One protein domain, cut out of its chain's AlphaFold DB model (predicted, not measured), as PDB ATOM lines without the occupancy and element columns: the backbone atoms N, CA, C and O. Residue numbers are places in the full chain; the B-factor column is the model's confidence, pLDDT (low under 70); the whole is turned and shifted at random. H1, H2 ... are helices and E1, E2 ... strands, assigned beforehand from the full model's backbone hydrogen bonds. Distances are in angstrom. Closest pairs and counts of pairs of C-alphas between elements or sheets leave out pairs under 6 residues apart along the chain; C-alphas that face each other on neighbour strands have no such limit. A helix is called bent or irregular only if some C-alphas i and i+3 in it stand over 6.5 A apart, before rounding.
ATOM      1  N   LYS A 387     378.955 272.829 388.297       94.38
ATOM      2  CA  LYS A 387     380.220 273.360 387.770       94.38
ATOM      3  C   LYS A 387     380.099 273.881 386.333       94.38
ATOM      4  O   LYS A 387     380.730 274.870 385.968       94.38
ATOM      5  N   GLU A 388     379.336 273.198 385.483       93.69
ATOM      6  CA  GLU A 388     379.093 273.640 384.108       93.69
ATOM      7  C   GLU A 388     378.267 274.932 384.069       93.69
ATOM      8  O   GLU A 388     378.623 275.850 383.325       93.69
ATOM      9  N   CYS A 389     377.230 275.037 384.906       93.19
ATOM     10  CA  CYS A 389     376.477 276.275 385.095       93.19
ATOM     11  C   CYS A 389     377.389 277.394 385.614       93.19
ATOM     12  O   CYS A 389     377.462 278.459 385.003       93.19
ATOM     13  N   GLU A 390     378.153 277.159 386.681       92.25
ATOM     14  CA  GLU A 390     379.087 278.143 387.240       92.25
ATOM     15  C   GLU A 390     380.069 278.679 386.198       92.25
ATOM     16  O   GLU A 390     380.336 279.882 386.176       92.25
ATOM     17  N   ASN A 391     380.571 277.825 385.302       91.69
ATOM     18  CA  ASN A 391     381.468 278.243 384.227       91.69
ATOM     19  C   ASN A 391     380.792 279.229 383.261       91.69
ATOM     20  O   ASN A 391     381.381 280.264 382.943       91.69
ATOM     21  N   ILE A 392     379.566 278.938 382.805       92.06
ATOM     22  CA  ILE A 392     378.827 279.841 381.904       92.06
ATOM     23  C   ILE A 392     378.499 281.151 382.621       92.06
ATOM     24  O   ILE A 392     378.752 282.229 382.081       92.06
ATOM     25  N   HIS A 393     377.982 281.070 383.845       92.50
ATOM     26  CA  HIS A 393     377.609 282.240 384.634       92.50
ATOM     27  C   HIS A 393     378.825 283.125 384.937       92.50
ATOM     28  O   HIS A 393     378.764 284.340 384.765       92.50
ATOM     29  N   SER A 394     379.959 282.535 385.322       91.94
ATOM     30  CA  SER A 394     381.202 283.274 385.579       91.94
ATOM     31  C   SER A 394     381.737 283.930 384.310       91.94
ATOM     32  O   SER A 394     382.137 285.091 384.346       91.94
ATOM     33  N   HIS A 395     381.695 283.227 383.172       91.88
ATOM     34  CA  HIS A 395     382.071 283.800 381.881       91.88
ATOM     35  C   HIS A 395     381.205 285.010 381.529       91.88
ATOM     36  O   HIS A 395     381.739 286.063 381.184       91.88
ATOM     37  N   VAL A 396     379.881 284.893 381.664       91.12
ATOM     38  CA  VAL A 396     378.966 286.004 381.383       91.12
ATOM     39  C   VAL A 396     379.179 287.152 382.361       91.12
ATOM     40  O   VAL A 396     379.300 288.277 381.901       91.12
ATOM     41  N   ARG A 397     379.299 286.908 383.672       90.88
ATOM     42  CA  ARG A 397     379.541 287.961 384.676       90.88
ATOM     43  C   ARG A 397     380.842 288.718 384.418       90.88
ATOM     44  O   ARG A 397     380.834 289.946 384.412       90.88
ATOM     45  N   ASN A 398     381.931 288.001 384.144       91.88
ATOM     46  CA  ASN A 398     383.247 288.599 383.905       91.88
ATOM     47  C   ASN A 398     383.295 289.419 382.608       91.88
ATOM     48  O   ASN A 398     384.052 290.381 382.520       91.88
ATOM     49  N   ASN A 399     382.479 289.056 381.615       89.56
ATOM     50  CA  ASN A 399     382.426 289.732 380.319       89.56
ATOM     51  C   ASN A 399     381.162 290.590 380.140       89.56
ATOM     52  O   ASN A 399     380.940 291.117 379.052       89.56
ATOM     53  N   PHE A 400     380.326 290.748 381.173       87.38
ATOM     54  CA  PHE A 400     378.964 291.273 381.031       87.38
ATOM     55  C   PHE A 400     378.954 292.678 380.438       87.38
ATOM     56  O   PHE A 400     378.231 292.948 379.483       87.38
ATOM     57  N   GLN A 401     379.810 293.561 380.959       86.88
ATOM     58  CA  GLN A 401     379.928 294.927 380.463       86.88
ATOM     59  C   GLN A 401     380.367 294.960 378.993       86.88
ATOM     60  O   GLN A 401     379.725 295.631 378.189       86.88
ATOM     61  N   ALA A 402     381.394 294.191 378.619       88.19
ATOM     62  CA  ALA A 402     381.874 294.130 377.239       88.19
ATOM     63  C   ALA A 402     380.805 293.570 376.282       88.19
ATOM     64  O   ALA A 402     380.611 294.094 375.184       88.19
ATOM     65  N   LEU A 403     380.064 292.542 376.710       85.94
ATOM     66  CA  LEU A 403     378.955 291.955 375.953       85.94
ATOM     67  C   LEU A 403     377.802 292.954 375.776       85.94
ATOM     68  O   LEU A 403     377.244 293.060 374.681       85.94
ATOM     69  N   LEU A 404     377.469 293.726 376.816       84.44
ATOM     70  CA  LEU A 404     376.470 294.793 376.735       84.44
ATOM     71  C   LEU A 404     376.904 295.924 375.809       84.44
ATOM     72  O   LEU A 404     376.109 296.363 374.985       84.44
ATOM     73  N   GLU A 405     378.140 296.394 375.915       85.69
ATOM     74  CA  GLU A 405     378.655 297.468 375.060       85.69
ATOM     75  C   GLU A 405     378.692 297.037 373.588       85.69
ATOM     76  O   GLU A 405     378.321 297.808 372.703       85.69
ATOM     77  N   THR A 406     379.049 295.776 373.328       83.88
ATOM     78  CA  THR A 406     379.145 295.220 371.971       83.88
ATOM     79  C   THR A 406     377.770 294.977 371.345       83.88
ATOM     80  O   THR A 406     377.569 295.249 370.161       83.88
ATOM     81  N   HIS A 407     376.807 294.458 372.112       80.94
ATOM     82  CA  HIS A 407     375.537 293.968 371.558       80.94
ATOM     83  C   HIS A 407     374.315 294.816 371.921       80.94
ATOM     84  O   HIS A 407     373.270 294.694 371.281       80.94
ATOM     85  N   CYS A 408     374.429 295.680 372.927       79.19
ATOM     86  CA  CYS A 408     373.350 296.512 373.458       79.19
ATOM     87  C   CYS A 408     373.805 297.968 373.721       79.19
ATOM     88  O   CYS A 408     373.515 298.508 374.789       79.19
ATOM     89  N   PRO A 409     374.466 298.669 372.776       72.75
ATOM     90  CA  PRO A 409     375.046 299.993 373.042       72.75
ATOM     91  C   PRO A 409     374.010 301.085 373.370       72.75
ATOM     92  O   PRO A 409     374.369 302.155 373.849       72.75
ATOM     93  N   LYS A 410     372.721 300.835 373.102       71.19
ATOM     94  CA  LYS A 410     371.625 301.808 373.228       71.19
ATOM     95  C   LYS A 410     370.661 301.516 374.383       71.19
ATOM     96  O   LYS A 410     369.510 301.922 374.308       71.19
ATOM     97  N   VAL A 411     371.063 300.806 375.438       69.00
ATOM     98  CA  VAL A 411     370.191 300.655 376.625       69.00
ATOM     99  C   VAL A 411     369.908 302.043 377.220       69.00
ATOM    100  O   VAL A 411     370.848 302.788 377.485       69.00
ATOM    101  N   ALA A 412     368.630 302.393 377.426       61.12
ATOM    102  CA  ALA A 412     368.188 303.746 377.809       61.12
ATOM    103  C   ALA A 412     368.858 304.258 379.093       61.12
ATOM    104  O   ALA A 412     369.158 305.441 379.233       61.12
ATOM    105  N   GLU A 413     369.103 303.345 380.027       68.56
ATOM    106  CA  GLU A 413     369.701 303.638 381.326       68.56
ATOM    107  C   GLU A 413     371.239 303.579 381.306       68.56
ATOM    108  O   GLU A 413     371.888 304.047 382.240       68.56
ATOM    109  N   GLY A 414     371.831 303.084 380.215       75.38
ATOM    110  CA  GLY A 414     373.259 302.811 380.079       75.38
ATOM    111  C   GLY A 414     373.675 301.473 380.719       75.38
ATOM    112  O   GLY A 414     373.104 301.078 381.741       75.38
ATOM    113  N   PRO A 415     374.690 300.769 380.171       78.44
ATOM    114  CA  PRO A 415     375.154 299.473 380.685       78.44
ATOM    115  C   PRO A 415     375.481 299.471 382.185       78.44
ATOM    116  O   PRO A 415     375.174 298.513 382.888       78.44
ATOM    117  N   SER A 416     376.055 300.565 382.697       82.75
ATOM    118  CA  SER A 416     376.467 300.678 384.100       82.75
ATOM    119  C   SER A 416     375.292 300.746 385.077       82.75
ATOM    120  O   SER A 416     375.393 300.199 386.172       82.75
ATOM    121  N   LYS A 417     374.173 301.392 384.707       85.00
ATOM    122  CA  LYS A 417     372.982 301.424 385.573       85.00
ATOM    123  C   LYS A 417     372.304 300.068 385.618       85.00
ATOM    124  O   LYS A 417     371.923 299.638 386.697       85.00
ATOM    125  N   LEU A 418     372.227 299.383 384.476       85.56
ATOM    126  CA  LEU A 418     371.712 298.023 384.432       85.56
ATOM    127  C   LEU A 418     372.572 297.080 385.278       85.56
ATOM    128  O   LEU A 418     372.042 296.376 386.125       85.56
ATOM    129  N   LEU A 419     373.895 297.094 385.094       87.94
ATOM    130  CA  LEU A 419     374.802 296.264 385.889       87.94
ATOM    131  C   LEU A 419     374.633 296.532 387.388       87.94
ATOM    132  O   LEU A 419     374.564 295.588 388.173       87.94
ATOM    133  N   LYS A 420     374.514 297.807 387.773       90.69
ATOM    134  CA  LYS A 420     374.229 298.195 389.154       90.69
ATOM    135  C   LYS A 420     372.886 297.631 389.628       90.69
ATOM    136  O   LYS A 420     372.844 297.012 390.677       90.69
ATOM    137  N   HIS A 421     371.822 297.773 388.837       91.19
ATOM    138  CA  HIS A 421     370.497 297.234 389.158       91.19
ATOM    139  C   HIS A 421     370.524 295.720 389.380       91.19
ATOM    140  O   HIS A 421     369.993 295.236 390.376       91.19
ATOM    141  N   LEU A 422     371.179 294.971 388.488       91.88
ATOM    142  CA  LEU A 422     371.302 293.516 388.606       91.88
ATOM    143  C   LEU A 422     372.190 293.099 389.793       91.88
ATOM    144  O   LEU A 422     371.958 292.044 390.369       91.88
ATOM    145  N   SER A 423     373.191 293.910 390.158       92.25
ATOM    146  CA  SER A 423     374.089 293.644 391.296       92.25
ATOM    147  C   SER A 423     373.448 293.963 392.649       92.25
ATOM    148  O   SER A 423     373.676 293.246 393.617       92.25
ATOM    149  N   ASP A 424     372.669 295.045 392.714       94.44
ATOM    150  CA  ASP A 424     372.022 295.526 393.941       94.44
ATOM    151  C   ASP A 424     370.732 294.741 394.247       94.44
ATOM    152  O   ASP A 424     370.265 294.721 395.387       94.44
ATOM    153  N   SER A 425     370.146 294.095 393.235       93.44
ATOM    154  CA  SER A 425     368.946 293.275 393.384       93.44
ATOM    155  C   SER A 425     369.287 291.868 393.863       93.44
ATOM    156  O   SER A 425     370.192 291.210 393.349       93.44
ATOM    157  N   GLU A 426     368.481 291.343 394.782       94.19
ATOM    158  CA  GLU A 426     368.451 289.903 395.031       94.19
ATOM    159  C   GLU A 426     368.098 289.121 393.740       94.19
ATOM    160  O   GLU A 426     367.382 289.657 392.885       94.19
ATOM    161  N   PRO A 427     368.546 287.856 393.594       94.19
ATOM    162  CA  PRO A 427     368.331 287.076 392.378       94.19
ATOM    163  C   PRO A 427     366.855 286.927 391.994       94.19
ATOM    164  O   PRO A 427     366.015 286.567 392.820       94.19
ATOM    165  N   PHE A 428     366.555 287.144 390.714       96.31
ATOM    166  CA  PHE A 428     365.236 286.856 390.156       96.31
ATOM    167  C   PHE A 428     365.096 285.367 389.835       96.31
ATOM    168  O   PHE A 428     366.038 284.724 389.365       96.31
ATOM    169  N   ASP A 429     363.894 284.831 390.031       97.00
ATOM    170  CA  ASP A 429     363.564 283.470 389.620       97.00
ATOM    171  C   ASP A 429     363.392 283.364 388.099       97.00
ATOM    172  O   ASP A 429     363.742 282.344 387.508       97.00
ATOM    173  N   VAL A 430     362.822 284.396 387.464       97.19
ATOM    174  CA  VAL A 430     362.511 284.402 386.028       97.19
ATOM    175  C   VAL A 430     362.874 285.746 385.404       97.19
ATOM    176  O   VAL A 430     362.455 286.795 385.887       97.19
ATOM    177  N   VAL A 431     363.573 285.730 384.274       96.75
ATOM    178  CA  VAL A 431     363.703 286.891 383.386       96.75
ATOM    179  C   VAL A 431     362.706 286.743 382.244       96.75
ATOM    180  O   VAL A 431     362.751 285.756 381.515       96.75
ATOM    181  N   PHE A 432     361.799 287.704 382.081       95.50
ATOM    182  CA  PHE A 432     360.796 287.703 381.022       95.50
ATOM    183  C   PHE A 432     361.199 288.634 379.875       95.50
ATOM    184  O   PHE A 432     361.303 289.854 380.028       95.50
ATOM    185  N   ASP A 433     361.426 288.031 378.712       93.25
ATOM    186  CA  ASP A 433     361.763 288.690 377.459       93.25
ATOM    187  C   ASP A 433     360.515 289.255 376.773       93.25
ATOM    188  O   ASP A 433     359.833 288.601 375.979       93.25
ATOM    189  N   CYS A 434     360.247 290.522 377.064       90.81
ATOM    190  CA  CYS A 434     359.195 291.309 376.443       90.81
ATOM    191  C   CYS A 434     359.687 292.083 375.200       90.81
ATOM    192  O   CYS A 434     358.894 292.772 374.554       90.81
ATOM    193  N   LEU A 435     360.976 292.000 374.834       85.62
ATOM    194  CA  LEU A 435     361.540 292.727 373.685       85.62
ATOM    195  C   LEU A 435     361.086 292.136 372.354       85.62
ATOM    196  O   LEU A 435     360.800 292.868 371.398       85.62
ATOM    197  N   HIS A 436     361.004 290.812 372.317       79.31
ATOM    198  CA  HIS A 436     360.684 290.038 371.124       79.31
ATOM    199  C   HIS A 436     359.187 289.774 370.941       79.31
ATOM    200  O   HIS A 436     358.780 289.079 370.010       79.31
ATOM    201  N   TYR A 437     358.351 290.398 371.770       72.50
ATOM    202  CA  TYR A 437     356.915 290.165 371.768       72.50
ATOM    203  C   TYR A 437     356.048 290.822 370.642       72.50
ATOM    204  O   TYR A 437     354.871 290.481 370.544       72.50
ATOM    205  N   PRO A 438     356.550 291.637 369.677       53.16
ATOM    206  CA  PRO A 438     355.709 292.218 368.615       53.16
ATOM    207  C   PRO A 438     355.593 291.401 367.305       53.16
ATOM    208  O   PRO A 438     355.066 291.923 366.325       53.16
ATOM    209  N   ALA A 439     356.082 290.155 367.236       53.50
ATOM    210  CA  ALA A 439     356.155 289.390 365.977       53.50
ATOM    211  C   ALA A 439     354.956 288.453 365.688       53.50
ATOM    212  O   ALA A 439     354.900 287.849 364.617       53.50
ATOM    213  N   LEU A 440     353.996 288.325 366.611       53.16
ATOM    214  CA  LEU A 440     352.859 287.403 366.494       53.16
ATOM    215  C   LEU A 440     351.563 288.163 366.111       53.16
ATOM    216  O   LEU A 440     350.827 288.628 366.974       53.16
ATOM    217  N   GLU A 441     351.288 288.249 364.802       52.00
ATOM    218  CA  GLU A 441     350.000 288.612 364.156       52.00
ATOM    219  C   GLU A 441     349.451 290.068 364.230       52.00
ATOM    220  O   GLU A 441     349.878 290.934 364.987       52.00
ATOM    221  N   ILE A 442     348.474 290.334 363.345       45.94
ATOM    222  CA  ILE A 442     348.044 291.627 362.767       45.94
ATOM    223  C   ILE A 442     347.182 292.524 363.696       45.94
ATOM    224  O   ILE A 442     346.790 293.614 363.293       45.94
ATOM    225  N   ASP A 443     346.964 292.174 364.970       57.50
ATOM    226  CA  ASP A 443     346.181 293.008 365.915       57.50
ATOM    227  C   ASP A 443     346.897 293.232 367.262       57.50
ATOM    228  O   ASP A 443     346.402 292.976 368.368       57.50
ATOM    229  N   TRP A 444     348.144 293.686 367.142       58.62
ATOM    230  CA  TRP A 444     349.119 293.844 368.223       58.62
ATOM    231  C   TRP A 444     348.677 294.790 369.351       58.62
ATOM    232  O   TRP A 444     349.114 294.626 370.488       58.62
ATOM    233  N   ARG A 445     347.788 295.757 369.081       59.03
ATOM    234  CA  ARG A 445     347.371 296.763 370.077       59.03
ATOM    235  C   ARG A 445     346.460 296.206 371.171       59.03
ATOM    236  O   ARG A 445     346.439 296.761 372.263       59.03
ATOM    237  N   ILE A 446     345.717 295.131 370.896       60.25
ATOM    238  CA  ILE A 446     344.711 294.591 371.827       60.25
ATOM    239  C   ILE A 446     345.212 293.312 372.512       60.25
ATOM    240  O   ILE A 446     344.994 293.117 373.707       60.25
ATOM    241  N   ARG A 447     345.911 292.431 371.785       63.25
ATOM    242  CA  ARG A 447     346.270 291.094 372.300       63.25
ATOM    243  C   ARG A 447     347.550 291.066 373.136       63.25
ATOM    244  O   ARG A 447     347.669 290.245 374.044       63.25
ATOM    245  N   HIS A 448     348.487 291.971 372.874       71.75
ATOM    246  CA  HIS A 448     349.810 291.984 373.501       71.75
ATOM    247  C   HIS A 448     349.778 292.343 375.002       71.75
ATOM    248  O   HIS A 448     350.407 291.631 375.789       71.75
ATOM    249  N   PRO A 449     348.988 293.348 375.442       81.19
ATOM    250  CA  PRO A 449     348.773 293.618 376.863       81.19
ATOM    251  C   PRO A 449     348.212 292.409 377.624       81.19
ATOM    252  O   PRO A 449     348.729 292.024 378.670       81.19
ATOM    253  N   LEU A 450     347.175 291.765 377.074       82.81
ATOM    254  CA  LEU A 450     346.525 290.605 377.694       82.81
ATOM    255  C   LEU A 450     347.448 289.390 377.765       82.81
ATOM    256  O   LEU A 450     347.403 288.650 378.744       82.81
ATOM    257  N   TYR A 451     348.285 289.188 376.752       85.75
ATOM    258  CA  TYR A 451     349.268 288.119 376.763       85.75
ATOM    259  C   TYR A 451     350.312 288.314 377.862       85.75
ATOM    260  O   TYR A 451     350.490 287.428 378.694       85.75
ATOM    261  N   ILE A 452     350.973 289.476 377.888       89.94
ATOM    262  CA  ILE A 452     352.013 289.785 378.882       89.94
ATOM    263  C   ILE A 452     351.441 289.691 380.278       89.94
ATOM    264  O   ILE A 452     352.052 289.081 381.150       89.94
ATOM    265  N   LYS A 453     350.228 290.228 380.450       91.38
ATOM    266  CA  LYS A 453     349.443 290.066 381.661       91.38
ATOM    267  C   LYS A 453     349.363 288.581 382.029       91.38
ATOM    268  O   LYS A 453     349.867 288.203 383.075       91.38
ATOM    269  N   ARG A 454     348.817 287.720 381.163       91.50
ATOM    270  CA  ARG A 454     348.660 286.275 381.433       91.50
ATOM    271  C   ARG A 454     349.973 285.552 381.757       91.50
ATOM    272  O   ARG A 454     349.968 284.720 382.658       91.50
ATOM    273  N   VAL A 455     351.070 285.862 381.062       92.44
ATOM    274  CA  VAL A 455     352.390 285.282 381.371       92.44
ATOM    275  C   VAL A 455     352.865 285.727 382.752       92.44
ATOM    276  O   VAL A 455     353.259 284.886 383.555       92.44
ATOM    277  N   LEU A 456     352.772 287.023 383.063       94.25
ATOM    278  CA  LEU A 456     353.162 287.547 384.371       94.25
ATOM    279  C   LEU A 456     352.313 286.968 385.503       94.25
ATOM    280  O   LEU A 456     352.880 286.580 386.514       94.25
ATOM    281  N   TYR A 457     350.998 286.820 385.316       93.25
ATOM    282  CA  TYR A 457     350.124 286.155 386.291       93.25
ATOM    283  C   TYR A 457     350.569 284.709 386.574       93.25
ATOM    284  O   TYR A 457     350.603 284.294 387.727       93.25
ATOM    285  N   GLN A 458     350.993 283.944 385.564       93.19
ATOM    286  CA  GLN A 458     351.502 282.580 385.789       93.19
ATOM    287  C   GLN A 458     352.839 282.540 386.535       93.19
ATOM    288  O   GLN A 458     353.130 281.574 387.238       93.19
ATOM    289  N   ILE A 459     353.686 283.557 386.365       93.94
ATOM    290  CA  ILE A 459     354.974 283.640 387.064       93.94
ATOM    291  C   ILE A 459     354.749 284.097 388.511       93.94
ATOM    292  O   ILE A 459     355.203 283.445 389.450       93.94
ATOM    293  N   VAL A 460     354.032 285.205 388.681       92.88
ATOM    294  CA  VAL A 460     353.898 285.928 389.948       92.88
ATOM    295  C   VAL A 460     352.821 285.299 390.831       92.88
ATOM    296  O   VAL A 460     353.124 284.906 391.954       92.88
ATOM    297  N   ASP A 461     351.597 285.128 390.326       83.25
ATOM    298  CA  ASP A 461     350.449 284.743 391.159       83.25
ATOM    299  C   ASP A 461     350.371 283.231 391.392       83.25
ATOM    300  O   ASP A 461     350.111 282.789 392.508       83.25
ATOM    301  N   GLU A 462     350.612 282.415 390.362       78.69
ATOM    302  CA  GLU A 462     350.495 280.954 390.500       78.69
ATOM    303  C   GLU A 462     351.714 280.320 391.179       78.69
ATOM    304  O   GLU A 462     351.592 279.283 391.835       78.69
ATOM    305  N   LYS A 463     352.900 280.920 391.013       80.56
ATOM    306  CA  LYS A 463     354.168 280.331 391.470       80.56
ATOM    307  C   LYS A 463     354.892 281.153 392.538       80.56
ATOM    308  O   LYS A 463     355.872 280.648 393.089       80.56
ATOM    309  N   GLY A 464     354.450 282.381 392.827       91.19
ATOM    310  CA  GLY A 464     355.094 283.267 393.803       91.19
ATOM    311  C   GLY A 464     356.522 283.660 393.416       91.19
ATOM    312  O   GLY A 464     357.369 283.817 394.292       91.19
ATOM    313  N   LYS A 465     356.827 283.724 392.112       95.19
ATOM    314  CA  LYS A 465     358.193 283.890 391.597       95.19
ATOM    315  C   LYS A 465     358.521 285.350 391.317       95.19
ATOM    316  O   LYS A 465     357.704 286.080 390.758       95.19
ATOM    317  N   ARG A 466     359.750 285.755 391.648       96.75
ATOM    318  CA  ARG A 466     360.269 287.092 391.343       96.75
ATOM    319  C   ARG A 466     360.676 287.179 389.881       96.75
ATOM    320  O   ARG A 466     361.458 286.363 389.393       96.75
ATOM    321  N   CYS A 467     360.160 288.185 389.189       96.94
ATOM    322  CA  CYS A 467     360.301 288.350 387.755       96.94
ATOM    323  C   CYS A 467     361.007 289.660 387.390       96.94
ATOM    324  O   CYS A 467     360.611 290.739 387.829       96.94
ATOM    325  N   LEU A 468     362.024 289.561 386.536       96.44
ATOM    326  CA  LEU A 468     362.633 290.702 385.861       96.44
ATOM    327  C   LEU A 468     362.082 290.801 384.441       96.44
ATOM    328  O   LEU A 468     362.389 289.970 383.591       96.44
ATOM    329  N   VAL A 469     361.293 291.828 384.162       95.25
ATOM    330  CA  VAL A 469     360.716 292.073 382.841       95.25
ATOM    331  C   VAL A 469     361.622 292.999 382.053       95.25
ATOM    332  O   VAL A 469     361.881 294.123 382.470       95.25
ATOM    333  N   ILE A 470     362.075 292.558 380.883       93.06
ATOM    334  CA  ILE A 470     362.882 293.384 379.982       93.06
ATOM    335  C   ILE A 470     362.056 293.672 378.741       93.06
ATOM    336  O   ILE A 470     361.800 292.779 377.936       93.06
ATOM    337  N   GLY A 471     361.614 294.918 378.594       90.38
ATOM    338  CA  GLY A 471     360.662 295.312 377.563       90.38
ATOM    339  C   GLY A 471     360.978 296.666 376.947       90.38
ATOM    340  O   GLY A 471     361.829 297.420 377.420       90.38
ATOM    341  N   LYS A 472     360.270 296.980 375.862       86.69
ATOM    342  CA  LYS A 472     360.301 298.322 375.276       86.69
ATOM    343  C   LYS A 472     359.681 299.336 376.241       86.69
ATOM    344  O   LYS A 472     358.874 298.955 377.082       86.69
ATOM    345  N   VAL A 473     360.061 300.609 376.132       85.00
ATOM    346  CA  VAL A 473     359.608 301.683 377.047       85.00
ATOM    347  C   VAL A 473     358.080 301.710 377.213       85.00
ATOM    348  O   VAL A 473     357.589 301.677 378.333       85.00
ATOM    349  N   ASP A 474     357.336 301.682 376.109       82.38
ATOM    350  CA  ASP A 474     355.867 301.662 376.086       82.38
ATOM    351  C   ASP A 474     355.266 300.435 376.785       82.38
ATOM    352  O   ASP A 474     354.222 300.500 377.432       82.38
ATOM    353  N   LEU A 475     355.941 299.300 376.651       80.69
ATOM    354  CA  LEU A 475     355.515 298.037 377.220       80.69
ATOM    355  C   LEU A 475     355.812 297.931 378.712       80.69
ATOM    356  O   LEU A 475     355.039 297.334 379.456       80.69
ATOM    357  N   ALA A 476     356.929 298.509 379.136       79.75
ATOM    358  CA  ALA A 476     357.311 298.606 380.532       79.75
ATOM    359  C   ALA A 476     356.284 299.419 381.326       79.75
ATOM    360  O   ALA A 476     355.824 298.963 382.369       79.75
ATOM    361  N   ASP A 477     355.849 300.558 380.784       82.25
ATOM    362  CA  ASP A 477     354.826 301.396 381.417       82.25
ATOM    363  C   ASP A 477     353.485 300.647 381.534       82.25
ATOM    364  O   ASP A 477     352.781 300.747 382.542       82.25
ATOM    365  N   PHE A 478     353.147 299.819 380.537       87.00
ATOM    366  CA  PHE A 478     351.999 298.919 380.639       87.00
ATOM    367  C   PHE A 478     352.165 297.889 381.768       87.00
ATOM    368  O   PHE A 478     351.225 297.676 382.533       87.00
ATOM    369  N   VAL A 479     353.331 297.255 381.900       85.69
ATOM    370  CA  VAL A 479     353.583 296.260 382.958       85.69
ATOM    371  C   VAL A 479     353.473 296.884 384.348       85.69
ATOM    372  O   VAL A 479     352.830 296.303 385.216       85.69
ATOM    373  N   GLU A 480     354.012 298.086 384.544       84.50
ATOM    374  CA  GLU A 480     353.866 298.835 385.800       84.50
ATOM    375  C   GLU A 480     352.388 299.158 386.105       84.50
ATOM    376  O   GLU A 480     351.970 299.144 387.262       84.50
ATOM    377  N   SER A 481     351.556 299.358 385.075       88.31
ATOM    378  CA  SER A 481     350.114 299.599 385.244       88.31
ATOM    379  C   SER A 481     349.303 298.364 385.668       88.31
ATOM    380  O   SER A 481     348.144 298.504 386.062       88.31
ATOM    381  N   LEU A 482     349.879 297.154 385.614       86.38
ATOM    382  CA  LEU A 482     349.182 295.908 385.963       86.38
ATOM    383  C   LEU A 482     348.921 295.729 387.469       86.38
ATOM    384  O   LEU A 482     348.295 294.739 387.840       86.38
ATOM    385  N   LEU A 483     349.346 296.679 388.315       80.56
ATOM    386  CA  LEU A 483     349.208 296.643 389.781       80.56
ATOM    387  C   LEU A 483     349.827 295.383 390.420       80.56
ATOM    388  O   LEU A 483     349.330 294.884 391.428       80.56
ATOM    389  N   MET A 484     350.907 294.867 389.827       86.50
ATOM    390  CA  MET A 484     351.674 293.756 390.397       86.50
ATOM    391  C   MET A 484     352.483 294.229 391.618       86.50
ATOM    392  O   MET A 484     352.932 295.379 391.620       86.50
ATOM    393  N   PRO A 485     352.708 293.380 392.640       88.56
ATOM    394  CA  PRO A 485     353.548 293.740 393.780       88.56
ATOM    395  C   PRO A 485     354.962 294.117 393.325       88.56
ATOM    396  O   PRO A 485     355.623 293.349 392.619       88.56
ATOM    397  N   ALA A 486     355.434 295.298 393.731       88.38
ATOM    398  CA  ALA A 486     356.733 295.826 393.311       88.38
ATOM    399  C   ALA A 486     357.906 294.964 393.811       88.38
ATOM    400  O   ALA A 486     358.960 294.932 393.182       88.38
ATOM    401  N   GLU A 487     357.724 294.219 394.907       90.44
ATOM    402  CA  GLU A 487     358.709 293.245 395.388       90.44
ATOM    403  C   GLU A 487     358.856 292.007 394.478       90.44
ATOM    404  O   GLU A 487     359.905 291.352 394.486       90.44
ATOM    405  N   LEU A 488     357.830 291.687 393.678       92.69
ATOM    406  CA  LEU A 488     357.809 290.511 392.806       92.69
ATOM    407  C   LEU A 488     358.138 290.834 391.351       92.69
ATOM    408  O   LEU A 488     358.592 289.940 390.640       92.69
ATOM    409  N   VAL A 489     357.940 292.071 390.891       95.19
ATOM    410  CA  VAL A 489     358.181 292.451 389.493       95.19
ATOM    411  C   VAL A 489     359.091 293.670 389.411       95.19
ATOM    412  O   VAL A 489     358.735 294.757 389.853       95.19
ATOM    413  N   SER A 490     360.240 293.499 388.761       94.75
ATOM    414  CA  SER A 490     361.131 294.590 388.363       94.75
ATOM    415  C   SER A 490     361.089 294.758 386.851       94.75
ATOM    416  O   SER A 490     361.054 293.768 386.125       94.75
ATOM    417  N   VAL A 491     361.151 295.994 386.352       93.12
ATOM    418  CA  VAL A 491     361.061 296.280 384.913       93.12
ATOM    419  C   VAL A 491     362.295 297.043 384.434       93.12
ATOM    420  O   VAL A 491     362.670 298.049 385.026       93.12
ATOM    421  N   ILE A 492     362.916 296.578 383.347       91.00
ATOM    422  CA  ILE A 492     363.993 297.275 382.635       91.00
ATOM    423  C   ILE A 492     363.455 297.787 381.304       91.00
ATOM    424  O   ILE A 492     362.941 297.024 380.478       91.00
ATOM    425  N   ARG A 493     363.633 299.091 381.078       89.38
ATOM    426  CA  ARG A 493     363.203 299.790 379.866       89.38
ATOM    427  C   ARG A 493     364.296 299.772 378.798       89.38
ATOM    428  O   ARG A 493     365.416 300.233 379.022       89.38
ATOM    429  N   VAL A 494     363.951 299.316 377.596       86.25
ATOM    430  CA  VAL A 494     364.856 299.294 376.439       86.25
ATOM    431  C   VAL A 494     364.286 300.138 375.288       86.25
ATOM    432  O   VAL A 494     363.090 300.058 375.000       86.25
ATOM    433  N   PRO A 495     365.093 300.957 374.590       81.62
ATOM    434  CA  PRO A 495     364.628 301.706 373.423       81.62
ATOM    435  C   PRO A 495     364.196 300.810 372.257       81.62
ATOM    436  O   PRO A 495     364.682 299.693 372.081       81.62
ATOM    437  N   TYR A 496     363.318 301.338 371.399       69.75
ATOM    438  CA  TYR A 496     362.710 300.611 370.275       69.75
ATOM    439  C   TYR A 496     363.700 299.984 369.281       69.75
ATOM    440  O   TYR A 496     363.349 299.015 368.610       69.75
ATOM    441  N   GLU A 497     364.917 300.513 369.167       67.38
ATOM    442  CA  GLU A 497     365.902 300.082 368.168       67.38
ATOM    443  C   GLU A 497     366.600 298.751 368.517       67.38
ATOM    444  O   GLU A 497     367.322 298.198 367.690       67.38
ATOM    445  N   SER A 498     366.373 298.199 369.712       63.38
ATOM    446  CA  SER A 498     367.112 297.043 370.245       63.38
ATOM    447  C   SER A 498     366.353 295.709 370.152       63.38
ATOM    448  O   SER A 498     366.487 294.857 371.024       63.38
ATOM    449  N   ILE A 499     365.578 295.494 369.082       63.22
ATOM    450  CA  ILE A 499     364.701 294.310 368.924       63.22
ATOM    451  C   ILE A 499     365.462 292.975 368.946       63.22
ATOM    452  O   ILE A 499     364.836 291.982 369.240       63.22
ATOM    453  N   LYS A 500     366.770 292.922 368.657       70.69
ATOM    454  CA  LYS A 500     367.573 291.674 368.667       70.69
ATOM    455  C   LYS A 500     368.522 291.566 369.861       70.69
ATOM    456  O   LYS A 500     369.569 290.923 369.781       70.69
ATOM    457  N   SER A 501     368.216 292.265 370.942       80.81
ATOM    458  CA  SER A 501     369.122 292.381 372.075       80.81
ATOM    459  C   SER A 501     369.250 291.051 372.841       80.81
ATOM    460  O   SER A 501     368.228 290.504 373.248       80.81
ATOM    461  N   PRO A 502     370.475 290.548 373.110       87.94
ATOM    462  CA  PRO A 502     370.699 289.408 374.011       87.94
ATOM    463  C   PRO A 502     370.403 289.727 375.484       87.94
ATOM    464  O   PRO A 502     370.701 288.915 376.356       87.94
ATOM    465  N   LEU A 503     369.883 290.916 375.800       90.38
ATOM    466  CA  LEU A 503     369.764 291.413 377.165       90.38
ATOM    467  C   LEU A 503     368.977 290.499 378.116       90.38
ATOM    468  O   LEU A 503     369.466 290.293 379.227       90.38
ATOM    469  N   PRO A 504     367.825 289.913 377.731       93.38
ATOM    470  CA  PRO A 504     367.105 288.977 378.596       93.38
ATOM    471  C   PRO A 504     367.945 287.748 378.945       93.38
ATOM    472  O   PRO A 504     368.071 287.394 380.115       93.38
ATOM    473  N   LEU A 505     368.605 287.160 377.945       92.88
ATOM    474  CA  LEU A 505     369.498 286.022 378.127       92.88
ATOM    475  C   LEU A 505     370.692 286.368 379.024       92.88
ATOM    476  O   LEU A 505     370.985 285.646 379.975       92.88
ATOM    477  N   LEU A 506     371.369 287.485 378.745       92.50
ATOM    478  CA  LEU A 506     372.502 287.946 379.545       92.50
ATOM    479  C   LEU A 506     372.086 288.201 380.994       92.50
ATOM    480  O   LEU A 506     372.826 287.847 381.904       92.50
ATOM    481  N   SER A 507     370.904 288.778 381.217       94.38
ATOM    482  CA  SER A 507     370.396 289.061 382.563       94.38
ATOM    483  C   SER A 507     370.075 287.774 383.326       94.38
ATOM    484  O   SER A 507     370.415 287.670 384.503       94.38
ATOM    485  N   ALA A 508     369.497 286.768 382.657       95.38
ATOM    486  CA  ALA A 508     369.247 285.458 383.262       95.38
ATOM    487  C   ALA A 508     370.560 284.774 383.679       95.38
ATOM    488  O   ALA A 508     370.702 284.333 384.818       95.38
ATOM    489  N   LEU A 509     371.562 284.786 382.794       94.12
ATOM    490  CA  LEU A 509     372.896 284.242 383.065       94.12
ATOM    491  C   LEU A 509     373.697 285.064 384.090       94.12
ATOM    492  O   LEU A 509     374.606 284.545 384.733       94.12
ATOM    493  N   TYR A 510     373.394 286.347 384.273       94.12
ATOM    494  CA  TYR A 510     374.090 287.176 385.253       94.12
ATOM    495  C   TYR A 510     373.650 286.861 386.693       94.12
ATOM    496  O   TYR A 510     374.502 286.736 387.576       94.12
ATOM    497  N   HIS A 511     372.343 286.689 386.932       90.69
ATOM    498  CA  HIS A 511     371.780 286.569 388.282       90.69
ATOM    499  C   HIS A 511     372.145 285.262 388.998       90.69
ATOM    500  O   HIS A 511     373.000 285.274 389.885       90.69
ATOM    501  N   SER A 512     371.519 284.139 388.643       91.19
ATOM    502  CA  SER A 512     371.686 282.865 389.354       91.19
ATOM    503  C   SER A 512     371.684 281.682 388.387       91.19
ATOM    504  O   SER A 512     370.918 281.716 387.423       91.19
ATOM    505  N   PRO A 513     372.444 280.602 388.668       91.69
ATOM    506  CA  PRO A 513     372.328 279.320 387.971       91.69
ATOM    507  C   PRO A 513     370.905 278.766 387.882       91.69
ATOM    508  O   PRO A 513     370.630 277.975 386.996       91.69
ATOM    509  N   THR A 514     370.012 279.171 388.786       93.50
ATOM    510  CA  THR A 514     368.615 278.714 388.848       93.50
ATOM    511  C   THR A 514     367.623 279.660 388.168       93.50
ATOM    512  O   THR A 514     366.422 279.395 388.194       93.50
ATOM    513  N   THR A 515     368.079 280.797 387.633       96.06
ATOM    514  CA  THR A 515     367.199 281.787 387.001       96.06
ATOM    515  C   THR A 515     366.711 281.262 385.650       96.06
ATOM    516  O   THR A 515     367.507 280.932 384.774       96.06
ATOM    517  N   LEU A 516     365.391 281.220 385.468       96.19
ATOM    518  CA  LEU A 516     364.750 280.820 384.215       96.19
ATOM    519  C   LEU A 516     364.631 282.005 383.250       96.19
ATOM    520  O   LEU A 516     364.547 283.162 383.661       96.19
ATOM    521  N   LEU A 517     364.547 281.712 381.956       96.00
ATOM    522  CA  LEU A 517     364.317 282.688 380.894       96.00
ATOM    523  C   LEU A 517     362.964 282.425 380.231       96.00
ATOM    524  O   LEU A 517     362.817 281.461 379.491       96.00
ATOM    525  N   ALA A 518     361.980 283.294 380.432       94.94
ATOM    526  CA  ALA A 518     360.744 283.260 379.661       94.94
ATOM    527  C   ALA A 518     360.930 284.033 378.351       94.94
ATOM    528  O   ALA A 518     360.949 285.260 378.362       94.94
ATOM    529  N   SER A 519     361.089 283.336 377.223       92.00
ATOM    530  CA  SER A 519     361.286 283.970 375.911       92.00
ATOM    531  C   SER A 519     360.661 283.144 374.784       92.00
ATOM    532  O   SER A 519     360.818 281.922 374.778       92.00
ATOM    533  N   PRO A 520     359.981 283.780 373.808       84.06
ATOM    534  CA  PRO A 520     359.433 283.094 372.637       84.06
ATOM    535  C   PRO A 520     360.479 282.819 371.542       84.06
ATOM    536  O   PRO A 520     360.153 282.182 370.543       84.06
ATOM    537  N   ILE A 521     361.702 283.342 371.673       82.06
ATOM    538  CA  ILE A 521     362.745 283.206 370.651       82.06
ATOM    539  C   ILE A 521     363.661 282.033 370.957       82.06
ATOM    540  O   ILE A 521     364.107 281.875 372.090       82.06
ATOM    541  N   ASP A 522     364.013 281.279 369.914       75.12
ATOM    542  CA  ASP A 522     365.127 280.337 369.956       75.12
ATOM    543  C   ASP A 522     366.443 281.090 370.211       75.12
ATOM    544  O   ASP A 522     366.982 281.798 369.353       75.12
ATOM    545  N   GLN A 523     366.954 280.946 371.432       74.94
ATOM    546  CA  GLN A 523     368.148 281.637 371.899       74.94
ATOM    547  C   GLN A 523     369.447 280.997 371.385       74.94
ATOM    548  O   GLN A 523     370.540 281.497 371.665       74.94
ATOM    549  N   GLN A 524     369.375 279.912 370.610       65.56
ATOM    550  CA  GLN A 524     370.562 279.211 370.129       65.56
ATOM    551  C   GLN A 524     371.394 280.056 369.152       65.56
ATOM    552  O   GLN A 524     372.594 279.828 368.985       65.56
ATOM    553  N   ASP A 525     370.799 281.103 368.578       67.62
ATOM    554  CA  ASP A 525     371.488 282.119 367.779       67.62
ATOM    555  C   ASP A 525     372.435 283.021 368.584       67.62
ATOM    556  O   ASP A 525     373.332 283.638 367.997       67.62
ATOM    557  N   TYR A 526     372.292 283.068 369.911       74.88
ATOM    558  CA  TYR A 526     373.180 283.823 370.795       74.88
ATOM    559  C   TYR A 526     374.466 283.070 371.150       74.88
ATOM    560  O   TYR A 526     375.384 283.665 371.713       74.88
ATOM    561  N   LYS A 527     374.606 281.803 370.729       71.81
ATOM    562  CA  LYS A 527     375.799 280.981 370.997       71.81
ATOM    563  C   LYS A 527     377.105 281.644 370.546       71.81
ATOM    564  O   LYS A 527     378.090 281.627 371.275       71.81
ATOM    565  N   THR A 528     377.112 282.262 369.360       70.69
ATOM    566  CA  THR A 528     378.309 282.924 368.817       70.69
ATOM    567  C   THR A 528     378.561 284.274 369.472       70.69
ATOM    568  O   THR A 528     379.694 284.738 369.482       70.69
ATOM    569  N   LEU A 529     377.515 284.902 370.014       71.12
ATOM    570  CA  LEU A 529     377.603 286.211 370.659       71.12
ATOM    571  C   LEU A 529     378.267 286.109 372.035       71.12
ATOM    572  O   LEU A 529     378.980 287.019 372.435       71.12
ATOM    573  N   LEU A 530     378.101 284.985 372.734       75.06
ATOM    574  CA  LEU A 530     378.680 284.804 374.064       75.06
ATOM    575  C   LEU A 530     380.159 284.388 374.049       75.06
ATOM    576  O   LEU A 530     380.770 284.358 375.112       75.06
ATOM    577  N   GLY A 531     380.750 284.052 372.895       78.88
ATOM    578  CA  GLY A 531     382.148 283.597 372.824       78.88
ATOM    579  C   GLY A 531     382.429 282.349 373.675       78.88
ATOM    580  O   GLY A 531     383.538 282.173 374.173       78.88
ATOM    581  N   LEU A 532     381.411 281.512 373.903       76.81
ATOM    582  CA  LEU A 532     381.530 280.320 374.737       76.81
ATOM    583  C   LEU A 532     382.245 279.210 373.966       76.81
ATOM    584  O   LEU A 532     381.777 278.766 372.920       76.81
ATOM    585  N   ASN A 533     383.341 278.705 374.536       75.19
ATOM    586  CA  ASN A 533     384.089 277.579 373.970       75.19
ATOM    587  C   ASN A 533     383.313 276.250 374.041       75.19
ATOM    588  O   ASN A 533     383.662 275.305 373.339       75.19
ATOM    589  N   ASN A 534     382.270 276.161 374.878       76.56
ATOM    590  CA  ASN A 534     381.482 274.946 375.068       76.56
ATOM    591  C   ASN A 534     380.007 275.156 374.682       76.56
ATOM    592  O   ASN A 534     379.141 275.420 375.517       76.56
ATOM    593  N   VAL A 535     379.748 275.052 373.376       79.69
ATOM    594  CA  VAL A 535     378.424 275.233 372.751       79.69
ATOM    595  C   VAL A 535     377.386 274.241 373.287       79.69
ATOM    596  O   VAL A 535     376.196 274.560 373.356       79.69
ATOM    597  N   ASP A 536     377.831 273.051 373.678       83.25
ATOM    598  CA  ASP A 536     376.950 271.965 374.090       83.25
ATOM    599  C   ASP A 536     376.358 272.224 375.482       83.25
ATOM    600  O   ASP A 536     375.154 272.065 375.681       83.25
ATOM    601  N   ILE A 537     377.162 272.744 376.421       89.31
ATOM    602  CA  ILE A 537     376.661 273.162 377.742       89.31
ATOM    603  C   ILE A 537     375.640 274.292 377.595       89.31
ATOM    604  O   ILE A 537     374.576 274.230 378.200       89.31
ATOM    605  N   PHE A 538     375.928 275.308 376.776       90.25
ATOM    606  CA  PHE A 538     374.994 276.420 376.583       90.25
ATOM    607  C   PHE A 538     373.661 275.952 375.986       90.25
ATOM    608  O   PHE A 538     372.599 276.370 376.437       90.25
ATOM    609  N   SER A 539     373.712 275.037 375.014       86.38
ATOM    610  CA  SER A 539     372.506 274.462 374.408       86.38
ATOM    611  C   SER A 539     371.675 273.684 375.436       86.38
ATOM    612  O   SER A 539     370.462 273.867 375.500       86.38
ATOM    613  N   ARG A 540     372.327 272.879 376.287       89.94
ATOM    614  CA  ARG A 540     371.674 272.185 377.409       89.94
ATOM    615  C   ARG A 540     371.099 273.152 378.446       89.94
ATOM    616  O   ARG A 540     369.992 272.935 378.931       89.94
ATOM    617  N   TRP A 541     371.811 274.236 378.758       93.50
ATOM    618  CA  TRP A 541     371.337 275.268 379.683       93.50
ATOM    619  C   TRP A 541     370.062 275.934 379.161       93.50
ATOM    620  O   TRP A 541     369.067 275.976 379.873       93.50
ATOM    621  N   ILE A 542     370.043 276.360 377.893       91.62
ATOM    622  CA  ILE A 542     368.847 276.943 377.270       91.62
ATOM    623  C   ILE A 542     367.658 275.981 377.345       91.62
ATOM    624  O   ILE A 542     366.599 276.376 377.817       91.62
ATOM    625  N   GLN A 543     367.840 274.713 376.968       88.62
ATOM    626  CA  GLN A 543     366.761 273.715 377.002       88.62
ATOM    627  C   GLN A 543     366.175 273.500 378.406       88.62
ATOM    628  O   GLN A 543     364.977 273.273 378.548       88.62
ATOM    629  N   THR A 544     367.013 273.607 379.439       92.44
ATOM    630  CA  THR A 544     366.636 273.352 380.841       92.44
ATOM    631  C   THR A 544     366.161 274.600 381.584       92.44
ATOM    632  O   THR A 544     365.521 274.474 382.625       92.44
ATOM    633  N   HIS A 545     366.424 275.798 381.054       94.31
ATOM    634  CA  HIS A 545     366.116 277.067 381.722       94.31
ATOM    635  C   HIS A 545     365.142 277.954 380.941       94.31
ATOM    636  O   HIS A 545     364.624 278.922 381.501       94.31
ATOM    637  N   GLN A 546     364.855 277.653 379.671       93.62
ATOM    638  CA  GLN A 546     363.930 278.442 378.866       93.62
ATOM    639  C   GLN A 546     362.477 278.002 379.076       93.62
ATOM    640  O   GLN A 546     362.098 276.863 378.825       93.62
ATOM    641  N   LEU A 547     361.641 278.949 379.493       93.25
ATOM    642  CA  LEU A 547     360.190 278.846 379.453       93.25
ATOM    643  C   LEU A 547     359.714 279.421 378.120       93.25
ATOM    644  O   LEU A 547     359.900 280.611 377.853       93.25
ATOM    645  N   VAL A 548     359.084 278.595 377.287       89.94
ATOM    646  CA  VAL A 548     358.538 279.046 376.002       89.94
ATOM    647  C   VAL A 548     357.069 279.410 376.198       89.94
ATOM    648  O   VAL A 548     356.259 278.547 376.539       89.94
ATOM    649  N   PRO A 549     356.679 280.679 376.034       88.81
ATOM    650  CA  PRO A 549     355.297 281.058 376.249       88.81
ATOM    651  C   PRO A 549     354.464 280.755 374.985       88.81
ATOM    652  O   PRO A 549     354.656 281.340 373.917       88.81
ATOM    653  N   VAL A 550     353.523 279.816 375.101       85.25
ATOM    654  CA  VAL A 550     352.721 279.264 373.997       85.25
ATOM    655  C   VAL A 550     351.338 279.910 373.959       85.25
ATOM    656  O   VAL A 550     350.671 280.062 374.987       85.25
ATOM    657  N   THR A 551     350.882 280.265 372.753       83.00
ATOM    658  CA  THR A 551     349.557 280.861 372.523       83.00
ATOM    659  C   THR A 551     348.639 279.884 371.796       83.00
ATOM    660  O   THR A 551     348.956 279.393 370.716       83.00
ATOM    661  N   LYS A 552     347.460 279.654 372.367       82.81
ATOM    662  CA  LYS A 552     346.287 279.039 371.733       82.81
ATOM    663  C   LYS A 552     345.166 280.093 371.680       82.81
ATOM    664  O   LYS A 552     345.247 281.055 372.444       82.81
ATOM    665  N   PRO A 553     344.129 279.944 370.827       80.25
ATOM    666  CA  PRO A 553     343.119 280.985 370.585       80.25
ATOM    667  C   PRO A 553     342.584 281.690 371.839       80.25
ATOM    668  O   PRO A 553     342.448 282.910 371.828       80.25
ATOM    669  N   ASP A 554     342.401 280.955 372.940       82.25
ATOM    670  CA  ASP A 554     341.878 281.498 374.197       82.25
ATOM    671  C   ASP A 554     342.816 281.322 375.401       82.25
ATOM    672  O   ASP A 554     342.499 281.775 376.504       82.25
ATOM    673  N   LEU A 555     343.995 280.721 375.217       84.56
ATOM    674  CA  LEU A 555     344.884 280.315 376.308       84.56
ATOM    675  C   LEU A 555     346.328 280.726 376.030       84.56
ATOM    676  O   LEU A 555     346.863 280.483 374.955       84.56
ATOM    677  N   VAL A 556     346.966 281.305 377.039       88.25
ATOM    678  CA  VAL A 556     348.412 281.535 377.066       88.25
ATOM    679  C   VAL A 556     348.951 280.682 378.194       88.25
ATOM    680  O   VAL A 556     348.370 280.719 379.274       88.25
ATOM    681  N   TYR A 557     350.010 279.917 377.965       90.19
ATOM    682  CA  TYR A 557     350.679 279.166 379.026       90.19
ATOM    683  C   TYR A 557     352.188 279.149 378.828       90.19
ATOM    684  O   TYR A 557     352.673 279.266 377.705       90.19
ATOM    685  N   LEU A 558     352.931 279.004 379.920       90.44
ATOM    686  CA  LEU A 558     354.371 278.774 379.880       90.44
ATOM    687  C   LEU A 558     354.639 277.279 379.717       90.44
ATOM    688  O   LEU A 558     354.351 276.495 380.624       90.44
ATOM    689  N   GLN A 559     355.190 276.881 378.573       89.75
ATOM    690  CA  GLN A 559     355.747 275.546 378.406       89.75
ATOM    691  C   GLN A 559     356.938 275.403 379.361       89.75
ATOM    692  O   GLN A 559     357.807 276.277 379.423       89.75
ATOM    693  N   ALA A 560     356.929 274.333 380.155       89.75
ATOM    694  CA  ALA A 560     358.025 274.032 381.066       89.75
ATOM    695  C   ALA A 560     359.293 273.662 380.277       89.75
ATOM    696  O   ALA A 560     359.164 273.119 379.176       89.75
TER     697      ALA A 560
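What this domain is: This is residues 387 to 560 of the 602 residues of the protein "Hypothetical protein" of Rotaria socialis (UniProt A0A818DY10). What does one see first? A strongly twisted sheet of six strands runs through the body, with H3 and H4 packed on one face and H5 on the other, and it curls round H3 toward the edge hairpin of E5 and E6. Beyond H5, the kinked helix H1 packs on it as a cover, meeting H7 with residues 388 to 392 and H2 with residues 401 to 405. What is it built of? The printed part has 174 residues, with seven named helices and six named strands in the order H1 H2 E1 H3 E2 H4 E3 H5 E4 H6 H7 E5 E6, and its class is mixed, helices and strands. The sheet, E3 E2 E1 E4 E5 E6, is mixed, parallel from E3 to E5 and antiparallel between E5 and E6. How is it shaped? It is compact, with a radius of gyration of the C-alphas of 15.3 A and spans of 42 by 31 by 31 A.

How they stand to each other: How is the sheet joined? Strand beside strand it runs E3, residues 489 to 494, E2, 467 to 472, E1, 430 to 433, E4, 516 to 518, E5, 546 to 552, and E6, 555 to 559. Within hydrogen-bond range are N 492 and O 469, 2.8 A, for E3 and E2; N 468 and O 430, 2.9 A, for E2 and E1; N 431 and O 516, 2.8 A, for E1 and E4; and N 547 and O 517, 2.8 A, for E4 and E5. E5 and E6 form an antiparallel hairpin, with N 550 and O 557 2.8 A apart. What is on its faces? In three layers, helices on both faces of a sheet, H3, residues 444 to 460, and H4, 473 to 480, are on one face and H5, 503 to 511, is on the other. H5, at a height of 8.0 A over the sheet, runs along E1 at 5 degrees on the local plane; their closest C-alphas are those of Asp 433 and Pro 504, 5.5 A. The sheet curls round H3, whose Arg 454 comes closest to E6 at Val 556, 6.4 A between C-alphas. What lies farther out? H1, residues 387 to 407, touches H5 at a steep tilt of 44 degrees, opposite ways, the closest C-alphas being those of His 393 and Leu 509, 5.4 A. H2, residues 415 to 424, only grazes the sheet with residues 418 to 422, and H7, 535 to 545, with residues 541 to 545. H6, residues 523 to 526, only just touches H7, with 3 pairs of C-alphas within 8 A; the closest are those of Gln 524 and Ser 539, 6.7 A. Do the helix backbones hold? Each O i to N i+4 pair is within hydrogen-bond range in H2, H4, H5 and H7, against 15 of 17 in H1 and 10 of 13 in H3; H6 is too short for such a pair.

Where its parts are: Where do the elements begin and end? C-alpha 387, the first of H1, is at (380.220, 273.360, 387.770), and C-alpha 559, the last of E6, is at (355.747, 275.546, 378.406). Which are longest? From first to last C-alpha, H1 measures 26.6 A, H3 23.6 A and E5 19.0 A. Which helices are irregular? H1 is, with C-alphas 398 and 401 7.9 A apart and a kink of 68 degrees near residue 401, and H3 only just, with C-alphas 446 and 449 6.54 A apart.

The domain as a whole: How far does it reach? The two C-alphas farthest apart, those of Lys 387 and Asp 443, are 45.0 A apart. Is it continuous? The printed part has no cut, and no link is long. Where is confidence low? The mean pLDDT of the printed part is 84.7, and residues 411 to 413, 438 to 447, 496 to 499 and 524 to 525 are under 70.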